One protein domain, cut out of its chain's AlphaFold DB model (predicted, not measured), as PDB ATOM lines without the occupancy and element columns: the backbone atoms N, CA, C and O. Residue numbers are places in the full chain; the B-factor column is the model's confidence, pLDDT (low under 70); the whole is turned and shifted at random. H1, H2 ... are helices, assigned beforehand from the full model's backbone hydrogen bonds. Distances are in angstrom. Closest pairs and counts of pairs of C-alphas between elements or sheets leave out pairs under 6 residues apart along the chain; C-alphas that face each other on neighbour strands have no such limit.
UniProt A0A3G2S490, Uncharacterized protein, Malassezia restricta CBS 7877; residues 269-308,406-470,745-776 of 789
ATOM      1  N   LEU A 269     -20.323  44.026 -27.437       82.06
ATOM      2  CA  LEU A 269     -20.445  42.845 -26.572       82.06
ATOM      3  C   LEU A 269     -21.012  43.178 -25.187       82.06
ATOM      4  O   LEU A 269     -21.782  42.384 -24.651       82.06
ATOM      5  N   ASP A 270     -20.696  44.351 -24.641       80.62
ATOM      6  CA  ASP A 270     -21.259  44.879 -23.397       80.62
ATOM      7  C   ASP A 270     -22.793  44.982 -23.431       80.62
ATOM      8  O   ASP A 270     -23.467  44.702 -22.436       80.62
ATOM      9  N   VAL A 271     -23.347  45.342 -24.591       82.00
ATOM     10  CA  VAL A 271     -24.791  45.478 -24.834       82.00
ATOM     11  C   VAL A 271     -25.461  44.129 -25.144       82.00
ATOM     12  O   VAL A 271     -26.638  43.944 -24.828       82.00
ATOM     13  N   LEU A 272     -24.729  43.183 -25.743       75.19
ATOM     14  CA  LEU A 272     -25.275  41.938 -26.305       75.19
ATOM     15  C   LEU A 272     -25.119  40.703 -25.402       75.19
ATOM     16  O   LEU A 272     -26.051  39.899 -25.300       75.19
ATOM     17  N   ASP A 273     -23.962  40.516 -24.758       80.69
ATOM     18  CA  ASP A 273     -23.722  39.382 -23.861       80.69
ATOM     19  C   ASP A 273     -23.869  39.813 -22.394       80.69
ATOM     20  O   ASP A 273     -23.028  40.554 -21.878       80.69
ATOM     21  N   PRO A 274     -24.872  39.304 -21.651       79.94
ATOM     22  CA  PRO A 274     -25.016  39.620 -20.234       79.94
ATOM     23  C   PRO A 274     -23.841  39.118 -19.372       79.94
ATOM     24  O   PRO A 274     -23.727  39.543 -18.225       79.94
ATOM     25  N   ALA A 275     -22.948  38.254 -19.880       80.44
ATOM     26  CA  ALA A 275     -21.670  37.971 -19.219       80.44
ATOM     27  C   ALA A 275     -20.729  39.188 -19.219       80.44
ATOM     28  O   ALA A 275     -20.149  39.506 -18.181       80.44
ATOM     29  N   VAL A 276     -20.596  39.867 -20.363       81.62
ATOM     30  CA  VAL A 276     -19.738  41.051 -20.535       81.62
ATOM     31  C   VAL A 276     -20.392  42.267 -19.878       81.62
ATOM     32  O   VAL A 276     -19.732  42.963 -19.113       81.62
ATOM     33  N   GLY A 277     -21.710  42.437 -20.039       82.06
ATOM     34  CA  GLY A 277     -22.477  43.469 -19.335       82.06
ATOM     35  C   GLY A 277     -22.361  43.395 -17.806       82.06
ATOM     36  O   GLY A 277     -22.177  44.419 -17.146       82.06
ATOM     37  N   LEU A 278     -22.400  42.189 -17.220       82.75
ATOM     38  CA  LEU A 278     -22.179  42.021 -15.778       82.75
ATOM     39  C   LEU A 278     -20.711  42.251 -15.381       82.75
ATOM     40  O   LEU A 278     -20.454  42.835 -14.333       82.75
ATOM     41  N   PHE A 279     -19.748  41.823 -16.204       83.94
ATOM     42  CA  PHE A 279     -18.325  42.081 -15.961       83.94
ATOM     43  C   PHE A 279     -18.037  43.589 -15.909       83.94
ATOM     44  O   PHE A 279     -17.450  44.065 -14.938       83.94
ATOM     45  N   ASN A 280     -18.500  44.347 -16.907       81.94
ATOM     46  CA  ASN A 280     -18.267  45.785 -16.996       81.94
ATOM     47  C   ASN A 280     -18.979  46.549 -15.875       81.94
ATOM     48  O   ASN A 280     -18.340  47.336 -15.190       81.94
ATOM     49  N   THR A 281     -20.252  46.256 -15.588       83.06
ATOM     50  CA  THR A 281     -20.967  46.931 -14.485       83.06
ATOM     51  C   THR A 281     -20.351  46.658 -13.103       83.06
ATOM     52  O   THR A 281     -20.316  47.559 -12.263       83.06
ATOM     53  N   LEU A 282     -19.790  45.463 -12.865       81.56
ATOM     54  CA  LEU A 282     -19.003  45.172 -11.657       81.56
ATOM     55  C   LEU A 282     -17.643  45.886 -11.650       81.56
ATOM     56  O   LEU A 282     -17.225  46.377 -10.599       81.56
ATOM     57  N   GLN A 283     -16.970  45.983 -12.799       82.75
ATOM     58  CA  GLN A 283     -15.719  46.728 -12.960       82.75
ATOM     59  C   GLN A 283     -15.926  48.235 -12.736       82.75
ATOM     60  O   GLN A 283     -15.129  48.854 -12.038       82.75
ATOM     61  N   ASP A 284     -17.012  48.812 -13.249       83.69
ATOM     62  CA  ASP A 284     -17.388  50.223 -13.109       83.69
ATOM     63  C   ASP A 284     -17.741  50.586 -11.663       83.69
ATOM     64  O   ASP A 284     -17.236  51.578 -11.121       83.69
ATOM     65  N   TYR A 285     -18.548  49.747 -11.002       83.00
ATOM     66  CA  TYR A 285     -18.793  49.861  -9.564       83.00
ATOM     67  C   TYR A 285     -17.487  49.688  -8.772       83.00
ATOM     68  O   TYR A 285     -17.214  50.459  -7.857       83.00
ATOM     69  N   GLY A 286     -16.620  48.746  -9.151       81.75
ATOM     70  CA  GLY A 286     -15.308  48.563  -8.527       81.75
ATOM     71  C   GLY A 286     -14.384  49.781  -8.680       81.75
ATOM     72  O   GLY A 286     -13.769  50.223  -7.710       81.75
ATOM     73  N   ASN A 287     -14.326  50.366  -9.876       82.31
ATOM     74  CA  ASN A 287     -13.510  51.535 -10.203       82.31
ATOM     75  C   ASN A 287     -13.985  52.800  -9.467       82.31
ATOM     76  O   ASN A 287     -13.155  53.620  -9.082       82.31
ATOM     77  N   SER A 288     -15.289  52.943  -9.234       76.06
ATOM     78  CA  SER A 288     -15.887  54.189  -8.726       76.06
ATOM     79  C   SER A 288     -16.260  54.089  -7.243       76.06
ATOM     80  O   SER A 288     -15.875  54.899  -6.397       76.06
ATOM     81  N   ALA A 289     -16.970  53.021  -6.886       73.62
ATOM     82  CA  ALA A 289     -17.445  52.759  -5.537       73.62
ATOM     83  C   ALA A 289     -16.462  51.942  -4.685       73.62
ATOM     84  O   ALA A 289     -16.709  51.842  -3.485       73.62
ATOM     85  N   MET A 290     -15.315  51.456  -5.200       72.25
ATOM     86  CA  MET A 290     -14.317  50.724  -4.383       72.25
ATOM     87  C   MET A 290     -12.861  51.212  -4.428       72.25
ATOM     88  O   MET A 290     -12.323  51.472  -3.358       72.25
ATOM     89  N   LEU A 291     -12.211  51.363  -5.585       70.88
ATOM     90  CA  LEU A 291     -10.765  51.654  -5.651       70.88
ATOM     91  C   LEU A 291     -10.447  53.101  -6.099       70.88
ATOM     92  O   LEU A 291     -11.251  53.694  -6.814       70.88
ATOM     93  N   PRO A 292      -9.264  53.667  -5.776       74.00
ATOM     94  CA  PRO A 292      -8.755  54.934  -6.331       74.00
ATOM     95  C   PRO A 292      -7.916  54.731  -7.611       74.00
ATOM     96  O   PRO A 292      -7.400  53.636  -7.833       74.00
ATOM     97  N   ASN A 293      -7.781  55.734  -8.490       72.62
ATOM     98  CA  ASN A 293      -7.005  55.560  -9.732       72.62
ATOM     99  C   ASN A 293      -5.487  55.537  -9.464       72.62
ATOM    100  O   ASN A 293      -4.909  56.546  -9.063       72.62
ATOM    101  N   LEU A 294      -4.857  54.380  -9.694       74.75
ATOM    102  CA  LEU A 294      -3.433  54.110  -9.474       74.75
ATOM    103  C   LEU A 294      -2.838  53.446 -10.733       74.75
ATOM    104  O   LEU A 294      -2.626  52.231 -10.741       74.75
ATOM    105  N   PRO A 295      -2.566  54.215 -11.808       65.94
ATOM    106  CA  PRO A 295      -2.193  53.665 -13.116       65.94
ATOM    107  C   PRO A 295      -0.855  52.908 -13.122       65.94
ATOM    108  O   PRO A 295      -0.618  52.099 -14.010       65.94
ATOM    109  N   TRP A 296       0.003  53.128 -12.119       68.56
ATOM    110  CA  TRP A 296       1.253  52.383 -11.925       68.56
ATOM    111  C   TRP A 296       1.048  50.970 -11.351       68.56
ATOM    112  O   TRP A 296       1.951  50.144 -11.442       68.56
ATOM    113  N   LEU A 297      -0.109  50.700 -10.732       66.94
ATOM    114  CA  LEU A 297      -0.384  49.458 -10.005       66.94
ATOM    115  C   LEU A 297      -1.350  48.536 -10.760       66.94
ATOM    116  O   LEU A 297      -1.192  47.318 -10.703       66.94
ATOM    117  N   TYR A 298      -2.357  49.089 -11.445       67.06
ATOM    118  CA  TYR A 298      -3.304  48.299 -12.236       67.06
ATOM    119  C   TYR A 298      -4.056  49.130 -13.290       67.06
ATOM    120  O   TYR A 298      -4.392  50.296 -13.079       67.06
ATOM    121  N   SER A 299      -4.393  48.490 -14.411       67.88
ATOM    122  CA  SER A 299      -5.243  49.071 -15.457       67.88
ATOM    123  C   SER A 299      -6.727  48.984 -15.088       67.88
ATOM    124  O   SER A 299      -7.209  47.931 -14.677       67.88
ATOM    125  N   ARG A 300      -7.467  50.082 -15.289       69.25
ATOM    126  CA  ARG A 300      -8.922  50.170 -15.034       69.25
ATOM    127  C   ARG A 300      -9.812  49.729 -16.194       69.25
ATOM    128  O   ARG A 300     -10.992  49.462 -15.967       69.25
ATOM    129  N   ARG A 301      -9.267  49.686 -17.417       60.50
ATOM    130  CA  ARG A 301      -9.986  49.274 -18.631       60.50
ATOM    131  C   ARG A 301     -10.178  47.747 -18.663       60.50
ATOM    132  O   ARG A 301      -9.249  47.026 -18.288       60.50
ATOM    133  N   PRO A 302     -11.329  47.236 -19.133       55.84
ATOM    134  CA  PRO A 302     -11.603  45.803 -19.195       55.84
ATOM    135  C   PRO A 302     -10.768  45.126 -20.294       55.84
ATOM    136  O   PRO A 302     -11.143  45.122 -21.463       55.84
ATOM    137  N   THR A 303      -9.637  44.504 -19.939       53.91
ATOM    138  CA  THR A 303      -8.790  43.756 -20.892       53.91
ATOM    139  C   THR A 303      -9.418  42.405 -21.261       53.91
ATOM    140  O   THR A 303      -8.926  41.338 -20.874       53.91
ATOM    141  N   LEU A 304     -10.541  42.437 -21.978       52.28
ATOM    142  CA  LEU A 304     -11.340  41.266 -22.319       52.28
ATOM    143  C   LEU A 304     -10.631  40.417 -23.390       52.28
ATOM    144  O   LEU A 304     -10.784  40.633 -24.590       52.28
ATOM    145  N   ARG A 305      -9.849  39.409 -22.977       48.75
ATOM    146  CA  ARG A 305      -9.249  38.454 -23.926       48.75
ATOM    147  C   ARG A 305     -10.326  37.538 -24.509       48.75
ATOM    148  O   ARG A 305     -10.591  36.461 -23.981       48.75
ATOM    149  N   LEU A 306     -10.904  37.966 -25.633       50.75
ATOM    150  CA  LEU A 306     -11.964  37.296 -26.406       50.75
ATOM    151  C   LEU A 306     -11.730  35.783 -26.590       50.75
ATOM    152  O   LEU A 306     -12.666  34.994 -26.466       50.75
ATOM    153  N   ASN A 307     -10.471  35.369 -26.768       45.84
ATOM    154  CA  ASN A 307     -10.030  33.970 -26.881       45.84
ATOM    155  C   ASN A 307     -10.343  33.085 -25.649       45.84
ATOM    156  O   ASN A 307     -10.154  31.876 -25.718       45.84
ATOM    157  N   GLN A 308     -10.776  33.657 -24.518       46.84
ATOM    158  CA  GLN A 308     -11.231  32.925 -23.323       46.84
ATOM    159  C   GLN A 308     -12.762  32.906 -23.167       46.84
ATOM    160  O   GLN A 308     -13.286  32.119 -22.381       46.84
ATOM    161  N   THR A 406     -34.076  43.404 -43.178       73.25
ATOM    162  CA  THR A 406     -33.316  43.852 -44.358       73.25
ATOM    163  C   THR A 406     -34.250  44.054 -45.566       73.25
ATOM    164  O   THR A 406     -35.173  43.265 -45.737       73.25
ATOM    165  N   GLU A 407     -34.008  45.010 -46.480       68.94
ATOM    166  CA  GLU A 407     -34.802  45.130 -47.733       68.94
ATOM    167  C   GLU A 407     -34.933  43.788 -48.474       68.94
ATOM    168  O   GLU A 407     -35.987  43.438 -49.001       68.94
ATOM    169  N   ARG A 408     -33.859  42.993 -48.429       66.31
ATOM    170  CA  ARG A 408     -33.785  41.649 -48.992       66.31
ATOM    171  C   ARG A 408     -34.762  40.650 -48.361       66.31
ATOM    172  O   ARG A 408     -35.272  39.805 -49.082       66.31
ATOM    173  N   TYR A 409     -35.067  40.756 -47.068       71.62
ATOM    174  CA  TYR A 409     -36.070  39.916 -46.393       71.62
ATOM    175  C   TYR A 409     -37.460  40.107 -47.014       71.62
ATOM    176  O   TYR A 409     -38.181  39.142 -47.260       71.62
ATOM    177  N   TRP A 410     -37.806  41.349 -47.364       73.81
ATOM    178  CA  TRP A 410     -39.069  41.682 -48.024       73.81
ATOM    179  C   TRP A 410     -39.165  41.171 -49.472       73.81
ATOM    180  O   TRP A 410     -40.272  41.114 -50.009       73.81
ATOM    181  N   GLN A 411     -38.043  40.750 -50.068       74.44
ATOM    182  CA  GLN A 411     -37.943  40.167 -51.414       74.44
ATOM    183  C   GLN A 411     -37.945  38.622 -51.423       74.44
ATOM    184  O   GLN A 411     -37.916  38.034 -52.499       74.44
ATOM    185  N   MET A 412     -37.945  37.964 -50.257       69.88
ATOM    186  CA  MET A 412     -37.898  36.496 -50.126       69.88
ATOM    187  C   MET A 412     -39.295  35.892 -49.958       69.88
ATOM    188  O   MET A 412     -40.224  36.590 -49.547       69.88
ATOM    189  N   ASP A 413     -39.462  34.603 -50.240       80.88
ATOM    190  CA  ASP A 413     -40.770  33.942 -50.147       80.88
ATOM    191  C   ASP A 413     -41.246  33.779 -48.687       80.88
ATOM    192  O   ASP A 413     -40.446  33.772 -47.747       80.88
ATOM    193  N   LYS A 414     -42.568  33.664 -48.476       75.25
ATOM    194  CA  LYS A 414     -43.201  33.597 -47.136       75.25
ATOM    195  C   LYS A 414     -42.611  32.472 -46.271       75.25
ATOM    196  O   LYS A 414     -42.400  32.664 -45.077       75.25
ATOM    197  N   GLU A 415     -42.290  31.336 -46.887       74.62
ATOM    198  CA  GLU A 415     -41.686  30.171 -46.230       74.62
ATOM    199  C   GLU A 415     -40.214  30.416 -45.845       74.62
ATOM    200  O   GLU A 415     -39.847  30.199 -44.690       74.62
ATOM    201  N   GLU A 416     -39.390  30.973 -46.748       74.94
ATOM    202  CA  GLU A 416     -37.985  31.317 -46.454       74.94
ATOM    203  C   GLU A 416     -37.868  32.305 -45.278       74.94
ATOM    204  O   GLU A 416     -36.955  32.193 -44.455       74.94
ATOM    205  N   ARG A 417     -38.805  33.262 -45.170       76.62
ATOM    206  CA  ARG A 417     -38.874  34.204 -44.039       76.62
ATOM    207  C   ARG A 417     -39.159  33.486 -42.722       76.62
ATOM    208  O   ARG A 417     -38.484  33.768 -41.735       76.62
ATOM    209  N   LEU A 418     -40.114  32.554 -42.704       75.50
ATOM    210  CA  LEU A 418     -40.488  31.800 -41.502       75.50
ATOM    211  C   LEU A 418     -39.364  30.863 -41.033       75.50
ATOM    212  O   LEU A 418     -39.105  30.788 -39.831       75.50
ATOM    213  N   GLU A 419     -38.644  30.203 -41.948       76.31
ATOM    214  CA  GLU A 419     -37.452  29.414 -41.596       76.31
ATOM    215  C   GLU A 419     -36.335  30.290 -41.008       76.31
ATOM    216  O   GLU A 419     -35.747  29.958 -39.971       76.31
ATOM    217  N   LEU A 420     -36.058  31.430 -41.650       76.00
ATOM    218  CA  LEU A 420     -35.066  32.400 -41.197       76.00
ATOM    219  C   LEU A 420     -35.417  32.952 -39.809       76.00
ATOM    220  O   LEU A 420     -34.565  32.979 -38.916       76.00
ATOM    221  N   GLU A 421     -36.671  33.342 -39.594       74.81
ATOM    222  CA  GLU A 421     -37.119  33.880 -38.316       74.81
ATOM    223  C   GLU A 421     -37.108  32.808 -37.215       74.81
ATOM    224  O   GLU A 421     -36.636  33.070 -36.109       74.81
ATOM    225  N   ALA A 422     -37.521  31.570 -37.511       76.50
ATOM    226  CA  ALA A 422     -37.406  30.447 -36.581       76.50
ATOM    227  C   ALA A 422     -35.943  30.182 -36.176       76.50
ATOM    228  O   ALA A 422     -35.658  29.952 -34.995       76.50
ATOM    229  N   HIS A 423     -34.998  30.284 -37.119       74.69
ATOM    230  CA  HIS A 423     -33.565  30.168 -36.845       74.69
ATOM    231  C   HIS A 423     -33.052  31.308 -35.942       74.69
ATOM    232  O   HIS A 423     -32.361  31.054 -34.952       74.69
ATOM    233  N   VAL A 424     -33.437  32.560 -36.219       73.62
ATOM    234  CA  VAL A 424     -33.081  33.735 -35.399       73.62
ATOM    235  C   VAL A 424     -33.682  33.634 -33.990       73.62
ATOM    236  O   VAL A 424     -32.954  33.752 -32.998       73.62
ATOM    237  N   ARG A 425     -34.981  33.323 -33.872       70.38
ATOM    238  CA  ARG A 425     -35.672  33.083 -32.593       70.38
ATOM    239  C   ARG A 425     -34.980  31.976 -31.787       70.38
ATOM    240  O   ARG A 425     -34.758  32.153 -30.587       70.38
ATOM    241  N   TYR A 426     -34.581  30.868 -32.421       72.69
ATOM    242  CA  TYR A 426     -33.864  29.764 -31.765       72.69
ATOM    243  C   TYR A 426     -32.519  30.211 -31.166       72.69
ATOM    244  O   TYR A 426     -32.228  29.915 -30.000       72.69
ATOM    245  N   LEU A 427     -31.719  30.974 -31.922       68.06
ATOM    246  CA  LEU A 427     -30.426  31.495 -31.466       68.06
ATOM    247  C   LEU A 427     -30.565  32.458 -30.271       68.06
ATOM    248  O   LEU A 427     -29.735  32.427 -29.357       68.06
ATOM    249  N   LEU A 428     -31.623  33.277 -30.245       67.19
ATOM    250  CA  LEU A 428     -31.854  34.289 -29.206       67.19
ATOM    251  C   LEU A 428     -32.512  33.735 -27.922       67.19
ATOM    252  O   LEU A 428     -32.229  34.221 -26.824       67.19
ATOM    253  N   THR A 429     -33.357  32.702 -28.021       62.31
ATOM    254  CA  THR A 429     -34.253  32.263 -26.921       62.31
ATOM    255  C   THR A 429     -33.586  31.349 -25.871       62.31
ATOM    256  O   THR A 429     -34.142  31.105 -24.797       62.31
ATOM    257  N   ARG A 430     -32.370  30.837 -26.118       60.72
ATOM    258  CA  ARG A 430     -31.682  29.860 -25.236       60.72
ATOM    259  C   ARG A 430     -31.561  30.393 -23.793       60.72
ATOM    260  O   ARG A 430     -30.817  31.353 -23.574       60.72
ATOM    261  N   LYS A 431     -32.218  29.728 -22.813       52.91
ATOM    262  CA  LYS A 431     -32.333  30.033 -21.347       52.91
ATOM    263  C   LYS A 431     -30.995  30.104 -20.572       52.91
ATOM    264  O   LYS A 431     -30.801  29.489 -19.529       52.91
ATOM    265  N   SER A 432     -30.028  30.837 -21.104       64.19
ATOM    266  CA  SER A 432     -28.612  30.788 -20.748       64.19
ATOM    267  C   SER A 432     -28.106  32.064 -20.083       64.19
ATOM    268  O   SER A 432     -26.972  32.063 -19.614       64.19
ATOM    269  N   LYS A 433     -28.928  33.125 -19.995       70.12
ATOM    270  CA  LYS A 433     -28.545  34.447 -19.461       70.12
ATOM    271  C   LYS A 433     -27.869  34.340 -18.086       70.12
ATOM    272  O   LYS A 433     -26.743  34.796 -17.940       70.12
ATOM    273  N   THR A 434     -28.464  33.620 -17.133       75.50
ATOM    274  CA  THR A 434     -27.881  33.377 -15.795       75.50
ATOM    275  C   THR A 434     -26.566  32.584 -15.841       75.50
ATOM    276  O   THR A 434     -25.594  32.969 -15.197       75.50
ATOM    277  N   LYS A 435     -26.473  31.520 -16.655       82.00
ATOM    278  CA  LYS A 435     -25.238  30.721 -16.848       82.00
ATOM    279  C   LYS A 435     -24.156  31.453 -17.670       82.00
ATOM    280  O   LYS A 435     -22.994  31.048 -17.655       82.00
ATOM    281  N   ARG A 436     -24.505  32.511 -18.409       80.06
ATOM    282  CA  ARG A 436     -23.562  33.453 -19.039       80.06
ATOM    283  C   ARG A 436     -23.079  34.472 -18.005       80.06
ATOM    284  O   ARG A 436     -21.881  34.523 -17.753       80.06
ATOM    285  N   MET A 437     -23.991  35.143 -17.299       80.75
ATOM    286  CA  MET A 437     -23.690  36.060 -16.187       80.75
ATOM    287  C   MET A 437     -22.763  35.437 -15.135       80.75
ATOM    288  O   MET A 437     -21.731  36.016 -14.819       80.75
ATOM    289  N   LEU A 438     -23.055  34.222 -14.657       84.81
ATOM    290  CA  LEU A 438     -22.212  33.539 -13.667       84.81
ATOM    291  C   LEU A 438     -20.797  33.222 -14.195       84.81
ATOM    292  O   LEU A 438     -19.846  33.218 -13.418       84.81
ATOM    293  N   ARG A 439     -20.631  33.009 -15.510       81.25
ATOM    294  CA  ARG A 439     -19.305  32.875 -16.140       81.25
ATOM    295  C   ARG A 439     -18.594  34.222 -16.280       81.25
ATOM    296  O   ARG A 439     -17.401  34.279 -16.009       81.25
ATOM    297  N   GLY A 440     -19.311  35.297 -16.609       80.19
ATOM    298  CA  GLY A 440     -18.780  36.666 -16.562       80.19
ATOM    299  C   GLY A 440     -18.269  37.033 -15.165       80.19
ATOM    300  O   GLY A 440     -17.130  37.467 -15.017       80.19
ATOM    301  N   PHE A 441     -19.058  36.736 -14.129       85.62
ATOM    302  CA  PHE A 441     -18.667  36.897 -12.727       85.62
ATOM    303  C   PHE A 441     -17.456  36.032 -12.342       85.62
ATOM    304  O   PHE A 441     -16.522  36.533 -11.725       85.62
ATOM    305  N   TRP A 442     -17.414  34.754 -12.730       85.00
ATOM    306  CA  TRP A 442     -16.258  33.896 -12.434       85.00
ATOM    307  C   TRP A 442     -14.975  34.371 -13.135       85.00
ATOM    308  O   TRP A 442     -13.893  34.347 -12.546       85.00
ATOM    309  N   ASN A 443     -15.093  34.874 -14.366       81.06
ATOM    310  CA  ASN A 443     -13.984  35.503 -15.079       81.06
ATOM    311  C   ASN A 443     -13.538  36.804 -14.387       81.06
ATOM    312  O   ASN A 443     -12.338  37.039 -14.280       81.06
ATOM    313  N   PHE A 444     -14.471  37.599 -13.847       82.75
ATOM    314  CA  PHE A 444     -14.174  38.778 -13.025       82.75
ATOM    315  C   PHE A 444     -13.404  38.414 -11.744       82.75
ATOM    316  O   PHE A 444     -12.332  38.971 -11.512       82.75
ATOM    317  N   VAL A 445     -13.877  37.426 -10.971       86.94
ATOM    318  CA  VAL A 445     -13.196  36.887  -9.767       86.94
ATOM    319  C   VAL A 445     -11.759  36.440 -10.072       86.94
ATOM    320  O   VAL A 445     -10.887  36.544  -9.215       86.94
ATOM    321  N   ARG A 446     -11.492  35.953 -11.294       83.75
ATOM    322  CA  ARG A 446     -10.163  35.499 -11.734       83.75
ATOM    323  C   ARG A 446      -9.213  36.639 -12.143       83.75
ATOM    324  O   ARG A 446      -8.019  36.391 -12.307       83.75
ATOM    325  N   THR A 447      -9.696  37.871 -12.309       82.25
ATOM    326  CA  THR A 447      -8.821  39.049 -12.473       82.25
ATOM    327  C   THR A 447      -8.201  39.440 -11.124       82.25
ATOM    328  O   THR A 447      -8.848  39.253 -10.096       82.25
ATOM    329  N   PRO A 448      -6.988  40.023 -11.067       83.50
ATOM    330  CA  PRO A 448      -6.385  40.415  -9.788       83.50
ATOM    331  C   PRO A 448      -7.201  41.492  -9.051       83.50
ATOM    332  O   PRO A 448      -7.339  41.441  -7.832       83.50
ATOM    333  N   MET A 449      -7.799  42.434  -9.790       79.62
ATOM    334  CA  MET A 449      -8.656  43.489  -9.239       79.62
ATOM    335  C   MET A 449      -9.983  42.919  -8.709       79.62
ATOM    336  O   MET A 449     -10.363  43.191  -7.567       79.62
ATOM    337  N   GLY A 450     -10.645  42.061  -9.491       84.12
ATOM    338  CA  GLY A 450     -11.876  41.387  -9.084       84.12
ATOM    339  C   GLY A 450     -11.676  40.379  -7.951       84.12
ATOM    340  O   GLY A 450     -12.555  40.260  -7.100       84.12
ATOM    341  N   PHE A 451     -10.518  39.718  -7.861       88.06
ATOM    342  CA  PHE A 451     -10.153  38.874  -6.720       88.06
ATOM    343  C   PHE A 451     -10.097  39.685  -5.420       88.06
ATOM    344  O   PHE A 451     -10.797  39.356  -4.467       88.06
ATOM    345  N   ILE A 452      -9.357  40.802  -5.401       87.94
ATOM    346  CA  ILE A 452      -9.281  41.697  -4.232       87.94
ATOM    347  C   ILE A 452     -10.679  42.195  -3.835       87.94
ATOM    348  O   ILE A 452     -11.048  42.127  -2.660       87.94
ATOM    349  N   LEU A 453     -11.484  42.646  -4.807       85.56
ATOM    350  CA  LEU A 453     -12.838  43.141  -4.549       85.56
ATOM    351  C   LEU A 453     -13.762  42.052  -3.980       85.56
ATOM    352  O   LEU A 453     -14.486  42.290  -3.014       85.56
ATOM    353  N   THR A 454     -13.745  40.854  -4.560       90.12
ATOM    354  CA  THR A 454     -14.626  39.751  -4.142       90.12
ATOM    355  C   THR A 454     -14.191  39.140  -2.813       90.12
ATOM    356  O   THR A 454     -15.055  38.818  -1.999       90.12
ATOM    357  N   THR A 455     -12.888  39.098  -2.515       91.94
ATOM    358  CA  THR A 455     -12.372  38.800  -1.172       91.94
ATOM    359  C   THR A 455     -12.840  39.842  -0.153       91.94
ATOM    360  O   THR A 455     -13.394  39.461   0.875       91.94
ATOM    361  N   TYR A 456     -12.717  41.144  -0.435       90.50
ATOM    362  CA  TYR A 456     -13.197  42.213   0.455       90.50
ATOM    363  C   TYR A 456     -14.713  42.124   0.724       90.50
ATOM    364  O   TYR A 456     -15.141  42.168   1.879       90.50
ATOM    365  N   ILE A 457     -15.527  41.911  -0.317       90.06
ATOM    366  CA  ILE A 457     -16.979  41.698  -0.174       90.06
ATOM    367  C   ILE A 457     -17.266  40.428   0.644       90.06
ATOM    368  O   ILE A 457     -18.151  40.442   1.497       90.06
ATOM    369  N   SER A 458     -16.506  39.347   0.444       93.06
ATOM    370  CA  SER A 458     -16.644  38.103   1.213       93.06
ATOM    371  C   SER A 458     -16.251  38.266   2.690       93.06
ATOM    372  O   SER A 458     -16.900  37.678   3.558       93.06
ATOM    373  N   LEU A 459     -15.268  39.116   3.011       94.56
ATOM    374  CA  LEU A 459     -14.946  39.489   4.394       94.56
ATOM    375  C   LEU A 459     -16.104  40.258   5.044       94.56
ATOM    376  O   LEU A 459     -16.549  39.876   6.123       94.56
ATOM    377  N   ILE A 460     -16.649  41.285   4.384       92.44
ATOM    378  CA  ILE A 460     -17.804  42.028   4.920       92.44
ATOM    379  C   ILE A 460     -19.024  41.113   5.082       92.44
ATOM    380  O   ILE A 460     -19.688  41.160   6.114       92.44
ATOM    381  N   ALA A 461     -19.299  40.240   4.108       93.06
ATOM    382  CA  ALA A 461     -20.405  39.292   4.188       93.06
ATOM    383  C   ALA A 461     -20.227  38.287   5.340       93.06
ATOM    384  O   ALA A 461     -21.172  38.048   6.087       93.06
ATOM    385  N   SER A 462     -19.029  37.723   5.528       94.56
ATOM    386  CA  SER A 462     -18.774  36.748   6.599       94.56
ATOM    387  C   SER A 462     -18.848  37.377   7.994       94.56
ATOM    388  O   SER A 462     -19.594  36.873   8.833       94.56
ATOM    389  N   TRP A 463     -18.180  38.508   8.241       95.06
ATOM    390  CA  TRP A 463     -18.293  39.221   9.524       95.06
ATOM    391  C   TRP A 463     -19.706  39.782   9.763       95.06
ATOM    392  O   TRP A 463     -20.197  39.743  10.892       95.06
ATOM    393  N   GLY A 464     -20.397  40.222   8.705       92.19
ATOM    394  CA  GLY A 464     -21.794  40.669   8.746       92.19
ATOM    395  C   GLY A 464     -22.773  39.553   9.124       92.19
ATOM    396  O   GLY A 464     -23.674  39.762   9.934       92.19
ATOM    397  N   ILE A 465     -22.562  38.336   8.613       93.25
ATOM    398  CA  ILE A 465     -23.319  37.149   9.030       93.25
ATOM    399  C   ILE A 465     -23.007  36.808  10.494       93.25
ATOM    400  O   ILE A 465     -23.933  36.578  11.268       93.25
ATOM    401  N   VAL A 466     -21.736  36.825  10.916       92.00
ATOM    402  CA  VAL A 466     -21.355  36.514  12.308       92.00
ATOM    403  C   VAL A 466     -21.992  37.489  13.306       92.00
ATOM    404  O   VAL A 466     -22.588  37.034  14.285       92.00
ATOM    405  N   ILE A 467     -21.947  38.807  13.065       89.69
ATOM    406  CA  ILE A 467     -22.575  39.774  13.981       89.69
ATOM    407  C   ILE A 467     -24.105  39.623  14.007       89.69
ATOM    408  O   ILE A 467     -24.700  39.648  15.086       89.69
ATOM    409  N   PHE A 468     -24.740  39.365  12.858       90.69
ATOM    410  CA  PHE A 468     -26.179  39.109  12.767       90.69
ATOM    411  C   PHE A 468     -26.597  37.877  13.589       90.69
ATOM    412  O   PHE A 468     -27.525  37.956  14.392       90.69
ATOM    413  N   LEU A 469     -25.865  36.762  13.473       90.00
ATOM    414  CA  LEU A 469     -26.114  35.529  14.235       90.00
ATOM    415  C   LEU A 469     -25.998  35.724  15.760       90.00
ATOM    416  O   LEU A 469     -26.745  35.099  16.522       90.00
ATOM    417  N   LEU A 470     -25.078  36.589  16.206       86.19
ATOM    418  CA  LEU A 470     -24.883  36.930  17.619       86.19
ATOM    419  C   LEU A 470     -25.981  37.864  18.160       86.19
ATOM    420  O   LEU A 470     -26.415  37.683  19.304       86.19
ATOM    421  N   THR A 745     -29.529  49.843 -26.529       77.06
ATOM    422  CA  THR A 745     -29.820  48.399 -26.576       77.06
ATOM    423  C   THR A 745     -30.559  47.982 -27.841       77.06
ATOM    424  O   THR A 745     -30.124  47.044 -28.502       77.06
ATOM    425  N   GLU A 746     -31.619  48.698 -28.222       76.25
ATOM    426  CA  GLU A 746     -32.441  48.329 -29.381       76.25
ATOM    427  C   GLU A 746     -31.705  48.579 -30.702       76.25
ATOM    428  O   GLU A 746     -31.614  47.678 -31.524       76.25
ATOM    429  N   VAL A 747     -31.042  49.729 -30.875       75.00
ATOM    430  CA  VAL A 747     -30.245  50.016 -32.088       75.00
ATOM    431  C   VAL A 747     -29.145  48.966 -32.300       75.00
ATOM    432  O   VAL A 747     -28.910  48.531 -33.427       75.00
ATOM    433  N   VAL A 748     -28.488  48.526 -31.222       77.94
ATOM    434  CA  VAL A 748     -27.435  47.502 -31.277       77.94
ATOM    435  C   VAL A 748     -28.006  46.107 -31.555       77.94
ATOM    436  O   VAL A 748     -27.493  45.423 -32.439       77.94
ATOM    437  N   LYS A 749     -29.085  45.692 -30.871       77.44
ATOM    438  CA  LYS A 749     -29.804  44.440 -31.181       77.44
ATOM    439  C   LYS A 749     -30.229  44.403 -32.646       77.44
ATOM    440  O   LYS A 749     -29.995  43.402 -33.311       77.44
ATOM    441  N   ASN A 750     -30.788  45.500 -33.149       78.38
ATOM    442  CA  ASN A 750     -31.343  45.608 -34.492       78.38
ATOM    443  C   ASN A 750     -30.243  45.516 -35.558       78.38
ATOM    444  O   ASN A 750     -30.359  44.716 -36.483       78.38
ATOM    445  N   ARG A 751     -29.115  46.225 -35.383       78.06
ATOM    446  CA  ARG A 751     -27.917  46.056 -36.234       78.06
ATOM    447  C   ARG A 751     -27.424  44.604 -36.259       78.06
ATOM    448  O   ARG A 751     -27.059  44.097 -37.314       78.06
ATOM    449  N   VAL A 752     -27.435  43.924 -35.113       78.81
ATOM    450  CA  VAL A 752     -27.003  42.522 -35.002       78.81
ATOM    451  C   VAL A 752     -28.019  41.548 -35.598       78.81
ATOM    452  O   VAL A 752     -27.603  40.585 -36.235       78.81
ATOM    453  N   LYS A 753     -29.326  41.800 -35.464       75.81
ATOM    454  CA  LYS A 753     -30.387  41.033 -36.131       75.81
ATOM    455  C   LYS A 753     -30.209  41.107 -37.647       75.81
ATOM    456  O   LYS A 753     -30.064  40.063 -38.273       75.81
ATOM    457  N   LEU A 754     -30.088  42.315 -38.202       81.06
ATOM    458  CA  LEU A 754     -29.837  42.547 -39.630       81.06
ATOM    459  C   LEU A 754     -28.549  41.849 -40.111       81.06
ATOM    460  O   LEU A 754     -28.557  41.184 -41.141       81.06
ATOM    461  N   ALA A 755     -27.458  41.904 -39.340       81.12
ATOM    462  CA  ALA A 755     -26.216  41.201 -39.685       81.12
ATOM    463  C   ALA A 755     -26.338  39.661 -39.622       81.12
ATOM    464  O   ALA A 755     -25.682  38.952 -40.390       81.12
ATOM    465  N   ILE A 756     -27.166  39.119 -38.719       79.62
ATOM    466  CA  ILE A 756     -27.466  37.678 -38.647       79.62
ATOM    467  C   ILE A 756     -28.370  37.260 -39.813       79.62
ATOM    468  O   ILE A 756     -28.101  36.226 -40.427       79.62
ATOM    469  N   GLU A 757     -29.386  38.059 -40.152       78.44
ATOM    470  CA  GLU A 757     -30.222  37.873 -41.344       78.44
ATOM    471  C   GLU A 757     -29.367  37.836 -42.605       78.44
ATOM    472  O   GLU A 757     -29.411  36.856 -43.343       78.44
ATOM    473  N   GLU A 758     -28.535  38.854 -42.829       79.75
ATOM    474  CA  GLU A 758     -27.701  38.943 -44.024       79.75
ATOM    475  C   GLU A 758     -26.774  37.723 -44.148       79.75
ATOM    476  O   GLU A 758     -26.711  37.090 -45.204       79.75
ATOM    477  N   GLN A 759     -26.122  37.306 -43.053       79.00
ATOM    478  CA  GLN A 759     -25.306  36.088 -43.040       79.00
ATOM    479  C   GLN A 759     -26.116  34.813 -43.298       79.00
ATOM    480  O   GLN A 759     -25.609  33.897 -43.951       79.00
ATOM    481  N   ALA A 760     -27.343  34.713 -42.788       78.50
ATOM    482  CA  ALA A 760     -28.210  33.569 -43.033       78.50
ATOM    483  C   ALA A 760     -28.658  33.522 -44.503       78.50
ATOM    484  O   ALA A 760     -28.489  32.488 -45.150       78.50
ATOM    485  N   ILE A 761     -29.092  34.648 -45.076       79.69
ATOM    486  CA  ILE A 761     -29.462  34.765 -46.493       79.69
ATOM    487  C   ILE A 761     -28.256  34.432 -47.388       79.69
ATOM    488  O   ILE A 761     -28.367  33.597 -48.287       79.69
ATOM    489  N   GLN A 762     -27.064  34.967 -47.088       82.69
ATOM    490  CA  GLN A 762     -25.826  34.594 -47.782       82.69
ATOM    491  C   GLN A 762     -25.519  33.085 -47.689       82.69
ATOM    492  O   GLN A 762     -24.951  32.515 -48.624       82.69
ATOM    493  N   ARG A 763     -25.859  32.402 -46.584       81.81
ATOM    494  CA  ARG A 763     -25.715  30.937 -46.466       81.81
ATOM    495  C   ARG A 763     -26.744  30.200 -47.324       81.81
ATOM    496  O   ARG A 763     -26.366  29.216 -47.962       81.81
ATOM    497  N   MET A 764     -27.989  30.671 -47.393       77.38
ATOM    498  CA  MET A 764     -29.028  30.077 -48.247       77.38
ATOM    499  C   MET A 764     -28.690  30.242 -49.737       77.38
ATOM    500  O   MET A 764     -28.713  29.260 -50.474       77.38
ATOM    501  N   GLU A 765     -28.189  31.406 -50.164       80.88
ATOM    502  CA  GLU A 765     -27.625  31.584 -51.511       80.88
ATOM    503  C   GLU A 765     -26.497  30.596 -51.829       80.88
ATOM    504  O   GLU A 765     -26.438  30.040 -52.927       80.88
ATOM    505  N   ARG A 766     -25.572  30.383 -50.882       83.25
ATOM    506  CA  ARG A 766     -24.450  29.446 -51.052       83.25
ATOM    507  C   ARG A 766     -24.930  27.988 -51.099       83.25
ATOM    508  O   ARG A 766     -24.290  27.191 -51.782       83.25
ATOM    509  N   LYS A 767     -26.037  27.634 -50.428       82.06
ATOM    510  CA  LYS A 767     -26.721  26.336 -50.596       82.06
ATOM    511  C   LYS A 767     -27.348  26.231 -51.994       82.06
ATOM    512  O   LYS A 767     -27.015  25.303 -52.726       82.06
ATOM    513  N   ARG A 768     -28.161  27.213 -52.403       80.62
ATOM    514  CA  ARG A 768     -28.845  27.251 -53.709       80.62
ATOM    515  C   ARG A 768     -27.872  27.157 -54.888       80.62
ATOM    516  O   ARG A 768     -28.027  26.293 -55.744       80.62
ATOM    517  N   LYS A 769     -26.805  27.967 -54.903       82.19
ATOM    518  CA  LYS A 769     -25.780  27.938 -55.968       82.19
ATOM    519  C   LYS A 769     -25.127  26.548 -56.096       82.19
ATOM    520  O   LYS A 769     -24.961  26.061 -57.210       82.19
ATOM    521  N   LYS A 770     -24.879  25.855 -54.974       83.38
ATOM    522  CA  LYS A 770     -24.380  24.463 -54.950       83.38
ATOM    523  C   LYS A 770     -25.401  23.411 -55.409       83.38
ATOM    524  O   LYS A 770     -24.983  22.346 -55.847       83.38
ATOM    525  N   GLN A 771     -26.705  23.675 -55.310       76.62
ATOM    526  CA  GLN A 771     -27.760  22.797 -55.843       76.62
ATOM    527  C   GLN A 771     -27.975  23.009 -57.353       76.62
ATOM    528  O   GLN A 771     -28.254  22.057 -58.080       76.62
ATOM    529  N   GLU A 772     -27.781  24.231 -57.853       74.38
ATOM    530  CA  GLU A 772     -27.875  24.531 -59.287       74.38
ATOM    531  C   GLU A 772     -26.696  23.959 -60.108       74.38
ATOM    532  O   GLU A 772     -26.888  23.562 -61.258       74.38
ATOM    533  N   GLU A 773     -25.485  23.887 -59.543       67.81
ATOM    534  CA  GLU A 773     -24.288  23.335 -60.209       67.81
ATOM    535  C   GLU A 773     -24.431  21.888 -60.741       67.81
ATOM    536  O   GLU A 773     -24.133  21.672 -61.921       67.81
ATOM    537  N   PRO A 774     -24.877  20.877 -59.960       62.47
ATOM    538  CA  PRO A 774     -25.055  19.515 -60.471       62.47
ATOM    539  C   PRO A 774     -26.161  19.422 -61.531       62.47
ATOM    540  O   PRO A 774     -26.001  18.688 -62.506       62.47
ATOM    541  N   SER A 775     -27.235  20.212 -61.409       55.09
ATOM    542  CA  SER A 775     -28.307  20.277 -62.416       55.09
ATOM    543  C   SER A 775     -27.785  20.787 -63.769       55.09
ATOM    544  O   SER A 775     -28.022  20.178 -64.817       55.09
ATOM    545  N   LYS A 776     -26.950  21.837 -63.745       54.38
ATOM    546  CA  LYS A 776     -26.275  22.398 -64.931       54.38
ATOM    547  C   LYS A 776     -25.258  21.431 -65.562       54.38
ATOM    548  O   LYS A 776     -25.036  21.487 -66.768       54.38
TER     549      LYS A 776
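What this domain is: This is residues 269 to 308, 406 to 470 and 745 to 776 of the 789 residues of an uncharacterized protein of Malassezia restricta CBS 7877 (UniProt A0A3G2S490). An extended, open chain of helices in two crossed groups: H2 and H4 pack on each other with H5 turning off from them, and beyond them H3 crosses the long H6. The tight H3 to H4 link and the short H1, which meets the beginning of H6, join the groups; residues 457 to 470 of H5 and 765 to 776 of H6 stick out. The printed part has 137 residues, with six named helices in the order H1 to H6 and no named strand: all helix. It is extended, with a radius of gyration of the C-alphas of 22.9 A and spans of 79 by 40 by 28 A.

How they stand to each other: H1, residues 269 to 272, touches H2, residues 274 to 290, only at the corner: C-alphas 270 and 277 are closest, 4.5 A apart. H2, the hub, touching three helices, touches H4, residues 433 to 445, at a steep tilt of 42 degrees, the same way; C-alphas 275 and 437 are closest, 4.1 A apart. H5, residues 448 to 470, touches H2 about perpendicular, at 75 degrees, with C-alphas 286 and 453 closest at 7.2 A. H4 and H5 touch only at the corner, C-alphas 445 and 451 closest at 4.7 A. H3, residues 414 to 429, touches H6, residues 745 to 776, at a steep tilt of 50 degrees, opposite ways; C-alphas 420 and 760 are closest, 7.2 A apart. H6 touches H1 with residues 745 to 749 alone, C-alphas 271 and 745 closest at 6.1 A. Every O i to N i+4 pair is within hydrogen-bond range in H2, H3 and H5, against 8 of 9 in H4 and 25 of 28 in H6; H1 is too short for one.

Where its parts are: H1 begins at C-alpha 269 (-20.445, 42.845, -26.572). H2 and H3 each measure 22.1 A, H4 18.3 A, H5 33.2 A and H6 46.5 A, which ends at C-alpha 776 (-26.275, 22.398, -64.931).

The domain as a whole: The C-alphas of Leu 470 and Lys 776, the two farthest apart, are 83.8 A apart. Residues 309 to 405 and 471 to 744 are not printed; the C-alpha gaps are 32.4 A and 45.9 A. Confidence is under 70 at 27 residues, among them 295 to 308.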